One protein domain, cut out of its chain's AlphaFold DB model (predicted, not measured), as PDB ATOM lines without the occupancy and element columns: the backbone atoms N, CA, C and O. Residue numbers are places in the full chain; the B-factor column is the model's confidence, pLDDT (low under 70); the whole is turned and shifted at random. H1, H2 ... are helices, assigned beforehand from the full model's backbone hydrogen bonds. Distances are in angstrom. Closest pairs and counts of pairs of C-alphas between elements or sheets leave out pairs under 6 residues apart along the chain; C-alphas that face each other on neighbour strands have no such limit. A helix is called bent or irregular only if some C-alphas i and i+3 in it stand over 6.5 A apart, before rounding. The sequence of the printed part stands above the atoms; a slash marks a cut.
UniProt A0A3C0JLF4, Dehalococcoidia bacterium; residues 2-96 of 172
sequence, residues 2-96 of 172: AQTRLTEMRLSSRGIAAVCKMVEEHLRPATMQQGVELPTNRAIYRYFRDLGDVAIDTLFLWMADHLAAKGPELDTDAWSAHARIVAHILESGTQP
ATOM      1  N   ALA A   2     158.442 185.307 208.457       90.00
ATOM      2  CA  ALA A   2     159.591 185.719 207.632       90.00
ATOM      3  C   ALA A   2     160.428 186.850 208.268       90.00
ATOM      4  O   ALA A   2     161.629 186.692 208.462       90.00
ATOM      5  N   GLN A   3     159.785 187.942 208.700       94.88
ATOM      6  CA  GLN A   3     160.462 189.084 209.331       94.88
ATOM      7  C   GLN A   3     161.343 188.698 210.528       94.88
ATOM      8  O   GLN A   3     162.481 189.153 210.630       94.88
ATOM      9  N   THR A   4     160.832 187.848 211.424       96.44
ATOM     10  CA  THR A   4     161.561 187.386 212.613       96.44
ATOM     11  C   THR A   4     162.825 186.630 212.213       96.44
ATOM     12  O   THR A   4     163.911 186.976 212.666       96.44
ATOM     13  N   ARG A   5     162.708 185.663 211.293       96.75
ATOM     14  CA  ARG A   5     163.843 184.850 210.830       96.75
ATOM     15  C   ARG A   5     164.914 185.681 210.132       96.75
ATOM     16  O   ARG A   5     166.097 185.520 210.405       96.75
ATOM     17  N   LEU A   6     164.508 186.605 209.266       97.00
ATOM     18  CA  LEU A   6     165.457 187.443 208.533       97.00
ATOM     19  C   LEU A   6     166.151 188.467 209.447       97.00
ATOM     20  O   LEU A   6     167.325 188.772 209.243       97.00
ATOM     21  N   THR A   7     165.459 188.944 210.489       96.88
ATOM     22  CA  THR A   7     166.068 189.757 211.558       96.88
ATOM     23  C   THR A   7     167.117 188.956 212.333       96.88
ATOM     24  O   THR A   7     168.220 189.452 212.551       96.88
ATOM     25  N   GLU A   8     166.818 187.705 212.706       97.38
ATOM     26  CA  GLU A   8     167.767 186.798 213.379       97.38
ATOM     27  C   GLU A   8     169.023 186.548 212.523       97.38
ATOM     28  O   GLU A   8     170.138 186.513 213.044       97.38
ATOM     29  N   MET A   9     168.857 186.462 211.200       97.19
ATOM     30  CA  MET A   9     169.946 186.340 210.222       97.19
ATOM     31  C   MET A   9     170.679 187.663 209.929       97.19
ATOM     32  O   MET A   9     171.609 187.675 209.124       97.19
ATOM     33  N   ARG A  10     170.302 188.772 210.583       96.75
ATOM     34  CA  ARG A  10     170.922 190.104 210.454       96.75
ATOM     35  C   ARG A  10     170.881 190.690 209.035       96.75
ATOM     36  O   ARG A  10     171.816 191.375 208.620       96.75
ATOM     37  N   LEU A  11     169.802 190.445 208.286       96.56
ATOM     38  CA  LEU A  11     169.593 191.103 206.993       96.56
ATOM     39  C   LEU A  11     169.287 192.599 207.163       96.56
ATOM     40  O   LEU A  11     168.818 193.051 208.206       96.56
ATOM     41  N   SER A  12     169.519 193.373 206.099       97.75
ATOM     42  CA  SER A  12     169.153 194.792 206.071       97.75
ATOM     43  C   SER A  12     167.638 194.989 206.173       97.75
ATOM     44  O   SER A  12     166.865 194.203 205.622       97.75
ATOM     45  N   SER A  13     167.202 196.094 206.785       96.62
ATOM     46  CA  SER A  13     165.778 196.446 206.878       96.62
ATOM     47  C   SER A  13     165.098 196.505 205.506       96.62
ATOM     48  O   SER A  13     163.960 196.062 205.370       96.62
ATOM     49  N   ARG A  14     165.811 196.985 204.472       96.56
ATOM     50  CA  ARG A  14     165.319 197.001 203.084       96.56
ATOM     51  C   ARG A  14     165.084 195.586 202.553       96.56
ATOM     52  O   ARG A  14     164.035 195.330 201.978       96.56
ATOM     53  N   GLY A  15     166.031 194.671 202.770       96.62
ATOM     54  CA  GLY A  15     165.899 193.274 202.352       96.62
ATOM     55  C   GLY A  15     164.768 192.547 203.082       96.62
ATOM     56  O   GLY A  15     163.997 191.828 202.458       96.62
ATOM     57  N   ILE A  16     164.617 192.791 204.386       97.69
ATOM     58  CA  ILE A  16     163.514 192.237 205.180       97.69
ATOM     59  C   ILE A  16     162.166 192.724 204.637       97.69
ATOM     60  O   ILE A  16     161.280 191.907 204.399       97.69
ATOM     61  N   ALA A  17     162.017 194.032 204.405       96.69
ATOM     62  CA  ALA A  17     160.788 194.602 203.859       96.69
ATOM     63  C   ALA A  17     160.464 194.044 202.464       96.69
ATOM     64  O   ALA A  17     159.315 193.693 202.207       96.69
ATOM     65  N   ALA A  18     161.475 193.905 201.600       97.12
ATOM     66  CA  ALA A  18     161.321 193.323 200.271       97.12
ATOM     67  C   ALA A  18     160.781 191.886 200.335       97.12
ATOM     68  O   ALA A  18     159.739 191.598 199.753       97.12
ATOM     69  N   VAL A  19     161.427 191.005 201.108       97.19
ATOM     70  CA  VAL A  19     161.000 189.600 201.222       97.19
ATOM     71  C   VAL A  19     159.627 189.482 201.882       97.19
ATOM     72  O   VAL A  19     158.798 188.708 201.414       97.19
ATOM     73  N   CYS A  20     159.351 190.250 202.939       97.25
ATOM     74  CA  CYS A  20     158.029 190.243 203.568       97.25
ATOM     75  C   CYS A  20     156.931 190.623 202.573       97.25
ATOM     76  O   CYS A  20     155.915 189.939 202.515       97.25
ATOM     77  N   LYS A  21     157.168 191.653 201.756       97.69
ATOM     78  CA  LYS A  21     156.222 192.093 200.733       97.69
ATOM     79  C   LYS A  21     156.031 191.052 199.631       97.69
ATOM     80  O   LYS A  21     154.904 190.790 199.242       97.69
ATOM     81  N   MET A  22     157.109 190.411 199.171       97.69
ATOM     82  CA  MET A  22     157.011 189.302 198.212       97.69
ATOM     83  C   MET A  22     156.165 188.154 198.775       97.69
ATOM     84  O   MET A  22     155.297 187.640 198.082       97.69
ATOM     85  N   VAL A  23     156.374 187.772 200.039       96.31
ATOM     86  CA  VAL A  23     155.586 186.717 200.702       96.31
ATOM     87  C   VAL A  23     154.126 187.129 200.887       96.31
ATOM     88  O   VAL A  23     153.244 186.291 200.764       96.31
ATOM     89  N   GLU A  24     153.841 188.395 201.165       96.12
ATOM     90  CA  GLU A  24     152.465 188.892 201.264       96.12
ATOM     91  C   GLU A  24     151.747 188.864 199.904       96.12
ATOM     92  O   GLU A  24     150.596 188.445 199.816       96.12
ATOM     93  N   GLU A  25     152.451 189.226 198.831       96.88
ATOM     94  CA  GLU A  25     151.860 189.497 197.516       96.88
ATOM     95  C   GLU A  25     152.056 188.374 196.478       96.88
ATOM     96  O   GLU A  25     151.577 188.497 195.350       96.88
ATOM     97  N   HIS A  26     152.735 187.267 196.810       95.38
ATOM     98  CA  HIS A  26     153.087 186.217 195.835       95.38
ATOM     99  C   HIS A  26     151.891 185.574 195.125       95.38
ATOM    100  O   HIS A  26     152.040 185.123 193.998       95.38
ATOM    101  N   LEU A  27     150.695 185.555 195.720       93.94
ATOM    102  CA  LEU A  27     149.493 185.027 195.056       93.94
ATOM    103  C   LEU A  27     148.745 186.071 194.224       93.94
ATOM    104  O   LEU A  27     147.829 185.724 193.476       93.94
ATOM    105  N   ARG A  28     149.124 187.348 194.312       93.94
ATOM    106  CA  ARG A  28     148.444 188.430 193.600       93.94
ATOM    107  C   ARG A  28     148.346 188.204 192.087       93.94
ATOM    108  O   ARG A  28     147.247 188.434 191.572       93.94
ATOM    109  N   PRO A  29     149.381 187.711 191.369       92.81
ATOM    110  CA  PRO A  29     149.291 187.461 189.928       92.81
ATOM    111  C   PRO A  29     148.119 186.554 189.527       92.81
ATOM    112  O   PRO A  29     147.446 186.834 188.536       92.81
ATOM    113  N   ALA A  30     147.789 185.549 190.347       88.38
ATOM    114  CA  ALA A  30     146.675 184.628 190.097       88.38
ATOM    115  C   ALA A  30     145.293 185.308 190.134       88.38
ATOM    116  O   ALA A  30     144.318 184.776 189.610       88.38
ATOM    117  N   THR A  31     145.187 186.487 190.752       88.69
ATOM    118  CA  THR A  31     143.911 187.206 190.938       88.69
ATOM    119  C   THR A  31     143.712 188.375 189.977       88.69
ATOM    120  O   THR A  31     142.641 188.982 189.940       88.69
ATOM    121  N   MET A  32     144.718 188.693 189.161       91.25
ATOM    122  CA  MET A  32     144.680 189.849 188.261       91.25
ATOM    123  C   MET A  32     143.788 189.636 187.030       91.25
ATOM    124  O   MET A  32     143.477 190.599 186.331       91.25
ATOM    125  N   GLN A  33     143.370 188.396 186.770       80.12
ATOM    126  CA  GLN A  33     142.651 188.017 185.556       80.12
ATOM    127  C   GLN A  33     141.142 188.300 185.575       80.12
ATOM    128  O   GLN A  33     140.556 188.236 184.517       80.12
ATOM    129  N   GLN A  34     140.490 188.643 186.696       72.88
ATOM    130  CA  GLN A  34     139.086 189.138 186.783       72.88
ATOM    131  C   GLN A  34     138.062 188.648 185.712       72.88
ATOM    132  O   GLN A  34     137.241 189.430 185.237       72.88
ATOM    133  N   GLY A  35     138.073 187.364 185.329       67.81
ATOM    134  CA  GLY A  35     137.152 186.800 184.323       67.81
ATOM    135  C   GLY A  35     137.545 186.996 182.847       67.81
ATOM    136  O   GLY A  35     136.765 186.640 181.968       67.81
ATOM    137  N   VAL A  36     138.737 187.523 182.567       77.31
ATOM    138  CA  VAL A  36     139.372 187.611 181.243       77.31
ATOM    139  C   VAL A  36     140.654 186.769 181.195       77.31
ATOM    140  O   VAL A  36     141.213 186.402 182.224       77.31
ATOM    141  N   GLU A  37     141.134 186.449 179.991       83.38
ATOM    142  CA  GLU A  37     142.300 185.569 179.815       83.38
ATOM    143  C   GLU A  37     143.622 186.215 180.261       83.38
ATOM    144  O   GLU A  37     144.494 185.529 180.784       83.38
ATOM    145  N   LEU A  38     143.782 187.534 180.110       91.38
ATOM    146  CA  LEU A  38     145.008 188.253 180.474       91.38
ATOM    147  C   LEU A  38     144.705 189.449 181.386       91.38
ATOM    148  O   LEU A  38     143.678 190.106 181.206       91.38
ATOM    149  N   PRO A  39     145.597 189.778 182.342       94.31
ATOM    150  CA  PRO A  39     145.467 190.986 183.147       94.31
ATOM    151  C   PRO A  39     145.315 192.255 182.302       94.31
ATOM    152  O   PRO A  39     146.037 192.475 181.330       94.31
ATOM    153  N   THR A  40     144.397 193.130 182.712       93.38
ATOM    154  CA  THR A  40     144.201 194.433 182.059       93.38
ATOM    155  C   THR A  40     145.369 195.381 182.343       93.38
ATOM    156  O   THR A  40     146.011 195.283 183.391       93.38
ATOM    157  N   ASN A  41     145.590 196.379 181.478       91.44
ATOM    158  CA  ASN A  41     146.598 197.429 181.705       91.44
ATOM    159  C   ASN A  41     146.422 198.114 183.065       91.44
ATOM    160  O   ASN A  41     147.394 198.424 183.746       91.44
ATOM    161  N   ARG A  42     145.171 198.290 183.504       91.44
ATOM    162  CA  ARG A  42     144.844 198.847 184.820       91.44
ATOM    163  C   ARG A  42     145.274 197.934 185.966       91.44
ATOM    164  O   ARG A  42     145.840 198.415 186.945       91.44
ATOM    165  N   ALA A  43     145.031 196.628 185.858       94.19
ATOM    166  CA  ALA A  43     145.496 195.659 186.848       94.19
ATOM    167  C   ALA A  43     147.032 195.618 186.909       94.19
ATOM    168  O   ALA A  43     147.594 195.611 188.001       94.19
ATOM    169  N   ILE A  44     147.699 195.662 185.754       95.12
ATOM    170  CA  ILE A  44     149.164 195.689 185.640       95.12
ATOM    171  C   ILE A  44     149.735 196.980 186.238       95.12
ATOM    172  O   ILE A  44     150.652 196.924 187.052       95.12
ATOM    173  N   TYR A  45     149.154 198.140 185.925       92.94
ATOM    174  CA  TYR A  45     149.564 199.416 186.512       92.94
ATOM    175  C   TYR A  45     149.483 199.387 188.043       92.94
ATOM    176  O   TYR A  45     150.454 199.712 188.728       92.94
ATOM    177  N   ARG A  46     148.351 198.930 188.597       93.81
ATOM    178  CA  ARG A  46     148.190 198.751 190.049       93.81
ATOM    179  C   ARG A  46     149.202 197.758 190.611       93.81
ATOM    180  O   ARG A  46     149.737 197.991 191.690       93.81
ATOM    181  N   TYR A  47     149.492 196.679 189.884       96.25
ATOM    182  CA  TYR A  47     150.491 195.693 190.281       96.25
ATOM    183  C   TYR A  47     151.857 196.336 190.523       96.25
ATOM    184  O   TYR A  47     152.367 196.291 191.644       96.25
ATOM    185  N   PHE A  48     152.396 197.016 189.511       95.19
ATOM    186  CA  PHE A  48     153.698 197.673 189.606       95.19
ATOM    187  C   PHE A  48     153.706 198.846 190.588       95.19
ATOM    188  O   PHE A  48     154.662 198.986 191.347       95.19
ATOM    189  N   ARG A  49     152.644 199.660 190.631       92.50
ATOM    190  CA  ARG A  49     152.520 200.763 191.597       92.50
ATOM    191  C   ARG A  49     152.581 200.257 193.036       92.50
ATOM    192  O   ARG A  49     153.308 200.816 193.851       92.50
ATOM    193  N   ASP A  50     151.807 199.221 193.350       95.06
ATOM    194  CA  ASP A  50     151.673 198.749 194.725       95.06
ATOM    195  C   ASP A  50     152.898 197.938 195.156       95.06
ATOM    196  O   ASP A  50     153.313 198.057 196.307       95.06
ATOM    197  N   LEU A  51     153.516 197.146 194.264       96.38
ATOM    198  CA  LEU A  51     154.687 196.325 194.599       96.38
ATOM    199  C   LEU A  51     156.013 197.089 194.497       96.38
ATOM    200  O   LEU A  51     156.903 196.842 195.315       96.38
ATOM    201  N   GLY A  52     156.125 198.068 193.601       94.56
ATOM    202  CA  GLY A  52     157.353 198.831 193.384       94.56
ATOM    203  C   GLY A  52     158.513 197.922 192.976       94.56
ATOM    204  O   GLY A  52     158.350 197.047 192.127       94.56
ATOM    205  N   ASP A  53     159.667 198.100 193.622       94.62
ATOM    206  CA  ASP A  53     160.926 197.414 193.291       94.62
ATOM    207  C   ASP A  53     160.835 195.878 193.268       94.62
ATOM    208  O   ASP A  53     161.584 195.244 192.534       94.62
ATOM    209  N   VAL A  54     159.930 195.269 194.045       97.62
ATOM    210  CA  VAL A  54     159.807 193.799 194.140       97.62
ATOM    211  C   VAL A  54     158.776 193.205 193.179       97.62
ATOM    212  O   VAL A  54     158.478 192.013 193.263       97.62
ATOM    213  N   ALA A  55     158.184 194.006 192.287       97.31
ATOM    214  CA  ALA A  55     157.125 193.541 191.390       97.31
ATOM    215  C   ALA A  55     157.591 192.375 190.506       97.31
ATOM    216  O   ALA A  55     156.941 191.336 190.454       97.31
ATOM    217  N   ILE A  56     158.752 192.512 189.865       97.62
ATOM    218  CA  ILE A  56     159.304 191.469 188.991       97.62
ATOM    219  C   ILE A  56     159.670 190.222 189.804       97.62
ATOM    220  O   ILE A  56     159.280 189.114 189.440       97.62
ATOM    221  N   ASP A  57     160.344 190.399 190.943       97.31
ATOM    222  CA  ASP A  57     160.735 189.292 191.824       97.31
ATOM    223  C   ASP A  57     159.517 188.490 192.307       97.31
ATOM    224  O   ASP A  57     159.564 187.264 192.408       97.31
ATOM    225  N   THR A  58     158.399 189.172 192.562       98.06
ATOM    226  CA  THR A  58     157.151 188.538 193.005       98.06
ATOM    227  C   THR A  58     156.498 187.705 191.897       98.06
ATOM    228  O   THR A  58     155.939 186.651 192.194       98.06
ATOM    229  N   LEU A  59     156.605 188.105 190.620       97.62
ATOM    230  CA  LEU A  59     156.146 187.276 189.490       97.62
ATOM    231  C   LEU A  59     156.929 185.964 189.412       97.62
ATOM    232  O   LEU A  59     156.338 184.895 189.258       97.62
ATOM    233  N   PHE A  60     158.253 186.031 189.556       96.88
ATOM    234  CA  PHE A  60     159.090 184.834 189.551       96.88
ATOM    235  C   PHE A  60     158.857 183.961 190.783       96.88
ATOM    236  O   PHE A  60     158.842 182.737 190.657       96.88
ATOM    237  N   LEU A  61     158.618 184.564 191.951       97.25
ATOM    238  CA  LEU A  61     158.248 183.821 193.153       97.25
ATOM    239  C   LEU A  61     156.938 183.053 192.948       97.25
ATOM    240  O   LEU A  61     156.872 181.876 193.284       97.25
ATOM    241  N   TRP A  62     155.928 183.683 192.348       96.56
ATOM    242  CA  TRP A  62     154.663 183.027 192.016       96.56
ATOM    243  C   TRP A  62     154.846 181.844 191.053       96.56
ATOM    244  O   TRP A  62     154.292 180.767 191.269       96.56
ATOM    245  N   MET A  63     155.665 182.012 190.009       96.12
ATOM    246  CA  MET A  63     155.985 180.926 189.075       96.12
ATOM    247  C   MET A  63     156.714 179.768 189.766       96.12
ATOM    248  O   MET A  63     156.399 178.604 189.517       96.12
ATOM    249  N   ALA A  64     157.681 180.077 190.632       96.19
ATOM    250  CA  ALA A  64     158.426 179.078 191.387       96.19
ATOM    251  C   ALA A  64     157.522 178.317 192.370       96.19
ATOM    252  O   ALA A  64     157.631 177.096 192.466       96.19
ATOM    253  N   ASP A  65     156.610 179.018 193.048       94.62
ATOM    254  CA  ASP A  65     155.612 178.423 193.939       94.62
ATOM    255  C   ASP A  65     154.690 177.459 193.179       94.62
ATOM    256  O   ASP A  65     154.519 176.314 193.594       94.62
ATOM    257  N   HIS A  66     154.199 177.856 191.999       92.88
ATOM    258  CA  HIS A  66     153.397 176.978 191.144       92.88
ATOM    259  C   HIS A  66     154.153 175.702 190.746       92.88
ATOM    260  O   HIS A  66     153.620 174.597 190.875       92.88
ATOM    261  N   LEU A  67     155.400 175.833 190.281       94.81
ATOM    262  CA  LEU A  67     156.232 174.685 189.910       94.81
ATOM    263  C   LEU A  67     156.485 173.757 191.102       94.81
ATOM    264  O   LEU A  67     156.389 172.539 190.960       94.81
ATOM    265  N   ALA A  68     156.783 174.320 192.275       95.50
ATOM    266  CA  ALA A  68     157.012 173.552 193.493       95.50
ATOM    267  C   ALA A  68     155.740 172.833 193.969       95.50
ATOM    268  O   ALA A  68     155.814 171.676 194.381       95.50
ATOM    269  N   ALA A  69     154.579 173.488 193.874       93.88
ATOM    270  CA  ALA A  69     153.290 172.930 194.269       93.88
ATOM    271  C   ALA A  69     152.815 171.805 193.339       93.88
ATOM    272  O   ALA A  69     152.187 170.856 193.804       93.88
ATOM    273  N   LYS A  70     153.092 171.900 192.031       94.31
ATOM    274  CA  LYS A  70     152.719 170.868 191.048       94.31
ATOM    275  C   LYS A  70     153.718 169.720 190.975       94.31
ATOM    276  O   LYS A  70     153.308 168.569 190.837       94.31
ATOM    277  N   GLY A  71     155.017 170.005 191.073       93.94
ATOM    278  CA  GLY A  71     156.063 168.987 191.036       93.94
ATOM    279  C   GLY A  71     155.921 168.047 189.822       93.94
ATOM    280  O   GLY A  71     155.772 168.529 188.698       93.94
ATOM    281  N   PRO A  72     155.945 166.713 190.014       94.62
ATOM    282  CA  PRO A  72     155.768 165.743 188.927       94.62
ATOM    283  C   PRO A  72     154.413 165.803 188.203       94.62
ATOM    284  O   PRO A  72     154.302 165.267 187.105       94.62
ATOM    285  N   GLU A  73     153.392 166.428 188.794       95.94
ATOM    286  CA  GLU A  73     152.036 166.549 188.233       95.94
ATOM    287  C   GLU A  73     151.857 167.824 187.388       95.94
ATOM    288  O   GLU A  73     150.732 168.251 187.119       95.94
ATOM    289  N   LEU A  74     152.956 168.479 187.003       94.56
ATOM    290  CA  LEU A  74     152.909 169.690 186.194       94.56
ATOM    291  C   LEU A  74     152.258 169.417 184.834       94.56
ATOM    292  O   LEU A  74     152.785 168.671 184.008       94.56
ATOM    293  N   ASP A  75     151.153 170.107 184.582       94.75
ATOM    294  CA  ASP A  75     150.565 170.207 183.255       94.75
ATOM    295  C   ASP A  75     151.291 171.290 182.444       94.75
ATOM    296  O   ASP A  75     151.352 172.462 182.832       94.75
ATOM    297  N   THR A  76     151.846 170.894 181.300       93.81
ATOM    298  CA  THR A  76     152.605 171.777 180.411       93.81
ATOM    299  C   THR A  76     151.738 172.854 179.766       93.81
ATOM    300  O   THR A  76     152.235 173.957 179.519       93.81
ATOM    301  N   ASP A  77     150.455 172.576 179.524       93.25
ATOM    302  CA  ASP A  77     149.541 173.544 178.915       93.25
ATOM    303  C   ASP A  77     149.144 174.618 179.930       93.25
ATOM    304  O   ASP A  77     149.260 175.818 179.648       93.25
ATOM    305  N   ALA A  78     148.786 174.206 181.151       88.19
ATOM    306  CA  ALA A  78     148.595 175.127 182.264       88.19
ATOM    307  C   ALA A  78     149.853 175.973 182.520       88.19
ATOM    308  O   ALA A  78     149.751 177.195 182.660       88.19
ATOM    309  N   TRP A  79     151.044 175.366 182.520       93.81
ATOM    310  CA  TRP A  79     152.306 176.092 182.680       93.81
ATOM    311  C   TRP A  79     152.535 177.128 181.571       93.81
ATOM    312  O   TRP A  79     152.897 178.272 181.852       93.81
ATOM    313  N   SER A  80     152.265 176.768 180.312       93.69
ATOM    314  CA  SER A  80     152.336 177.696 179.178       93.69
ATOM    315  C   SER A  80     151.407 178.900 179.365       93.69
ATOM    316  O   SER A  80     151.796 180.030 179.063       93.69
ATOM    317  N   ALA A  81     150.197 178.688 179.892       90.25
ATOM    318  CA  ALA A  81     149.279 179.778 180.209       90.25
ATOM    319  C   ALA A  81     149.834 180.693 181.320       90.25
ATOM    320  O   ALA A  81     149.793 181.914 181.176       90.25
ATOM    321  N   HIS A  82     150.434 180.130 182.376       91.56
ATOM    322  CA  HIS A  82     151.076 180.910 183.446       91.56
ATOM    323  C   HIS A  82     152.235 181.761 182.908       91.56
ATOM    324  O   HIS A  82     152.325 182.955 183.198       91.56
ATOM    325  N   ALA A  83     153.085 181.173 182.062       94.56
ATOM    326  CA  ALA A  83     154.186 181.879 181.420       94.56
ATOM    327  C   ALA A  83     153.696 183.019 180.508       94.56
ATOM    328  O   ALA A  83     154.285 184.099 180.518       94.56
ATOM    329  N   ARG A  84     152.593 182.821 179.768       94.62
ATOM    330  CA  ARG A  84     151.967 183.868 178.939       94.62
ATOM    331  C   ARG A  84     151.469 185.052 179.764       94.62
ATOM    332  O   ARG A  84     151.686 186.193 179.367       94.62
ATOM    333  N   ILE A  85     150.861 184.799 180.923       94.25
ATOM    334  CA  ILE A  85     150.426 185.861 181.841       94.25
ATOM    335  C   ILE A  85     151.627 186.687 182.304       94.25
ATOM    336  O   ILE A  85     151.596 187.913 182.230       94.25
ATOM    337  N   VAL A  86     152.696 186.028 182.758       96.06
ATOM    338  CA  VAL A  86     153.897 186.723 183.245       96.06
ATOM    339  C   VAL A  86     154.573 187.506 182.126       96.06
ATOM    340  O   VAL A  86     154.928 188.663 182.339       96.06
ATOM    341  N   ALA A  87     154.689 186.924 180.930       96.38
ATOM    342  CA  ALA A  87     155.216 187.617 179.760       96.38
ATOM    343  C   ALA A  87     154.414 188.891 179.455       96.38
ATOM    344  O   ALA A  87     155.010 189.955 179.320       96.38
ATOM    345  N   HIS A  88     153.079 188.813 179.455       95.62
ATOM    346  CA  HIS A  88     152.196 189.963 179.231       95.62
ATOM    347  C   HIS A  88     152.343 191.053 180.306       95.62
ATOM    348  O   HIS A  88     152.411 192.242 179.985       95.62
ATOM    349  N   ILE A  89     152.432 190.666 181.585       96.12
ATOM    350  CA  ILE A  89     152.643 191.611 182.696       96.12
ATOM    351  C   ILE A  89     153.987 192.330 182.541       96.12
ATOM    352  O   ILE A  89     154.046 193.550 182.703       96.12
ATOM    353  N   LEU A  90     155.057 191.592 182.230       96.00
ATOM    354  CA  LEU A  90     156.390 192.158 182.033       96.00
ATOM    355  C   LEU A  90     156.419 193.078 180.813       96.00
ATOM    356  O   LEU A  90     156.852 194.223 180.932       96.00
ATOM    357  N   GLU A  91     155.917 192.615 179.671       94.44
ATOM    358  CA  GLU A  91     155.892 193.383 178.429       94.44
ATOM    359  C   GLU A  91     155.121 194.688 178.597       94.44
ATOM    360  O   GLU A  91     155.613 195.728 178.182       94.44
ATOM    361  N   SER A  92     153.963 194.667 179.257       91.38
ATOM    362  CA  SER A  92     153.137 195.864 179.431       91.38
ATOM    363  C   SER A  92     153.657 196.791 180.534       91.38
ATOM    364  O   SER A  92     153.619 198.011 180.397       91.38
ATOM    365  N   GLY A  93     154.116 196.229 181.654       91.06
ATOM    366  CA  GLY A  93     154.426 196.995 182.862       91.06
ATOM    367  C   GLY A  93     155.866 197.494 182.976       91.06
ATOM    368  O   GLY A  93     156.142 198.333 183.830       91.06
ATOM    369  N   THR A  94     156.775 197.011 182.124       90.31
ATOM    370  CA  THR A  94     158.183 197.453 182.097       90.31
ATOM    371  C   THR A  94     158.526 198.349 180.909       90.31
ATOM    372  O   THR A  94     159.688 198.728 180.748       90.31
ATOM    373  N   GLN A  95     157.532 198.732 180.097       84.50
ATOM    374  CA  GLN A  95     157.745 199.713 179.035       84.50
ATOM    375  C   GLN A  95     158.315 201.014 179.615       84.50
ATOM    376  O   GLN A  95     157.895 201.440 180.700       84.50
ATOM    377  N   PRO A  96     159.246 201.675 178.902       76.81
ATOM    378  CA  PRO A  96     159.720 202.990 179.292       76.81
ATOM    379  C   PRO A  96     158.538 203.929 179.520       76.81
ATOM    380  O   PRO A  96     157.634 204.024 178.686       76.81
TER     381      PRO A  96
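This is residues 2 to 96 of the 172 residues of a protein of Dehalococcoidia bacterium (UniProt A0A3C0JLF4). The core is an antiparallel helical hairpin, H4b and H5 side by side, with H4a, the first arm of the same bent helix as H4b, crossing one end of the pair. Short H3 lies over the hairpin, near H5 and close to H4b; H2 meets H4b and leads away to the other side, where H1 folds back on it as a second, smaller hairpin. The printed part has 95 residues, with five named helices in the order H1, H2, H3, H4, H5 and no named strand; the class is all helix. It is only just compact, close to loose, with a radius of gyration of the C-alphas of 14.6 A, and the C-alphas span 41 by 38 by 22 A.

The longest helix, H4, residues 41 to 73, was assigned as one helix by its hydrogen bonds but is bent: C-alphas 50 and 53 are 9.5 A apart. Arm H4a, residues 41 to 50, is 14.0 A long and begins at C-alpha 41 (146.598, 197.429, 181.705). Arm H4b, residues 53 to 73, is 32.5 A long; it has a kink of 31 degrees near residue 67 and is irregular, with C-alphas 69 and 72 9.3 A apart. H5, residues 76 to 93, is 25.4 A long and ends at C-alpha 93 (154.426, 196.995, 182.862). H1, residues 2 to 8, begins at C-alpha 2 (159.591, 185.719, 207.632). H2, residues 13 to 25, is 18.2 A long, and H3 is residues 28 to 31.

H4b and H5 form a hairpin and touch, opposite ways at a shallow tilt of 3 degrees; their closest C-alphas, of Leu 59 and Val 86, are 6.7 A apart. H4a is about perpendicular to H4b, only just, at 72 degrees. H4a touches H5 at 76 degrees, about perpendicular, with Ile 44 and Gly 93 closest, C-alphas 6.1 A apart; of H5, residues 89 to 93 alone take part. H3 is close to H4b but not clearly touching, with the C-alphas of Pro 29 and Leu 59 closest at 6.9 A. H3 and H5 are near each other. H2 touches residues 54 to 61 of H4b at a steep tilt of 50 degrees, the same way; the closest C-alphas, of Met 22 and Thr 58, are 5.3 A apart. H1 and H2 form a hairpin and touch, opposite ways at a shallow tilt of 22 degrees, closest at the C-alphas of Gln 3 and Ile 16, 6.0 A. H1 is apart from H5. In H1, H2, H4a and H5 every O i to N i+4 pair is within hydrogen-bond range, in H4b 14 of 17, and H3 is too short for such a pair.

The two C-alphas farthest apart, of Arg 10 and Val 36, are 43.1 A from each other. The printed part has no cut and no long link; the link from H3 to H4, with 9 residues, is short but not tight. The mean pLDDT of the printed part is 93.6, and residue 35 alone is under 70.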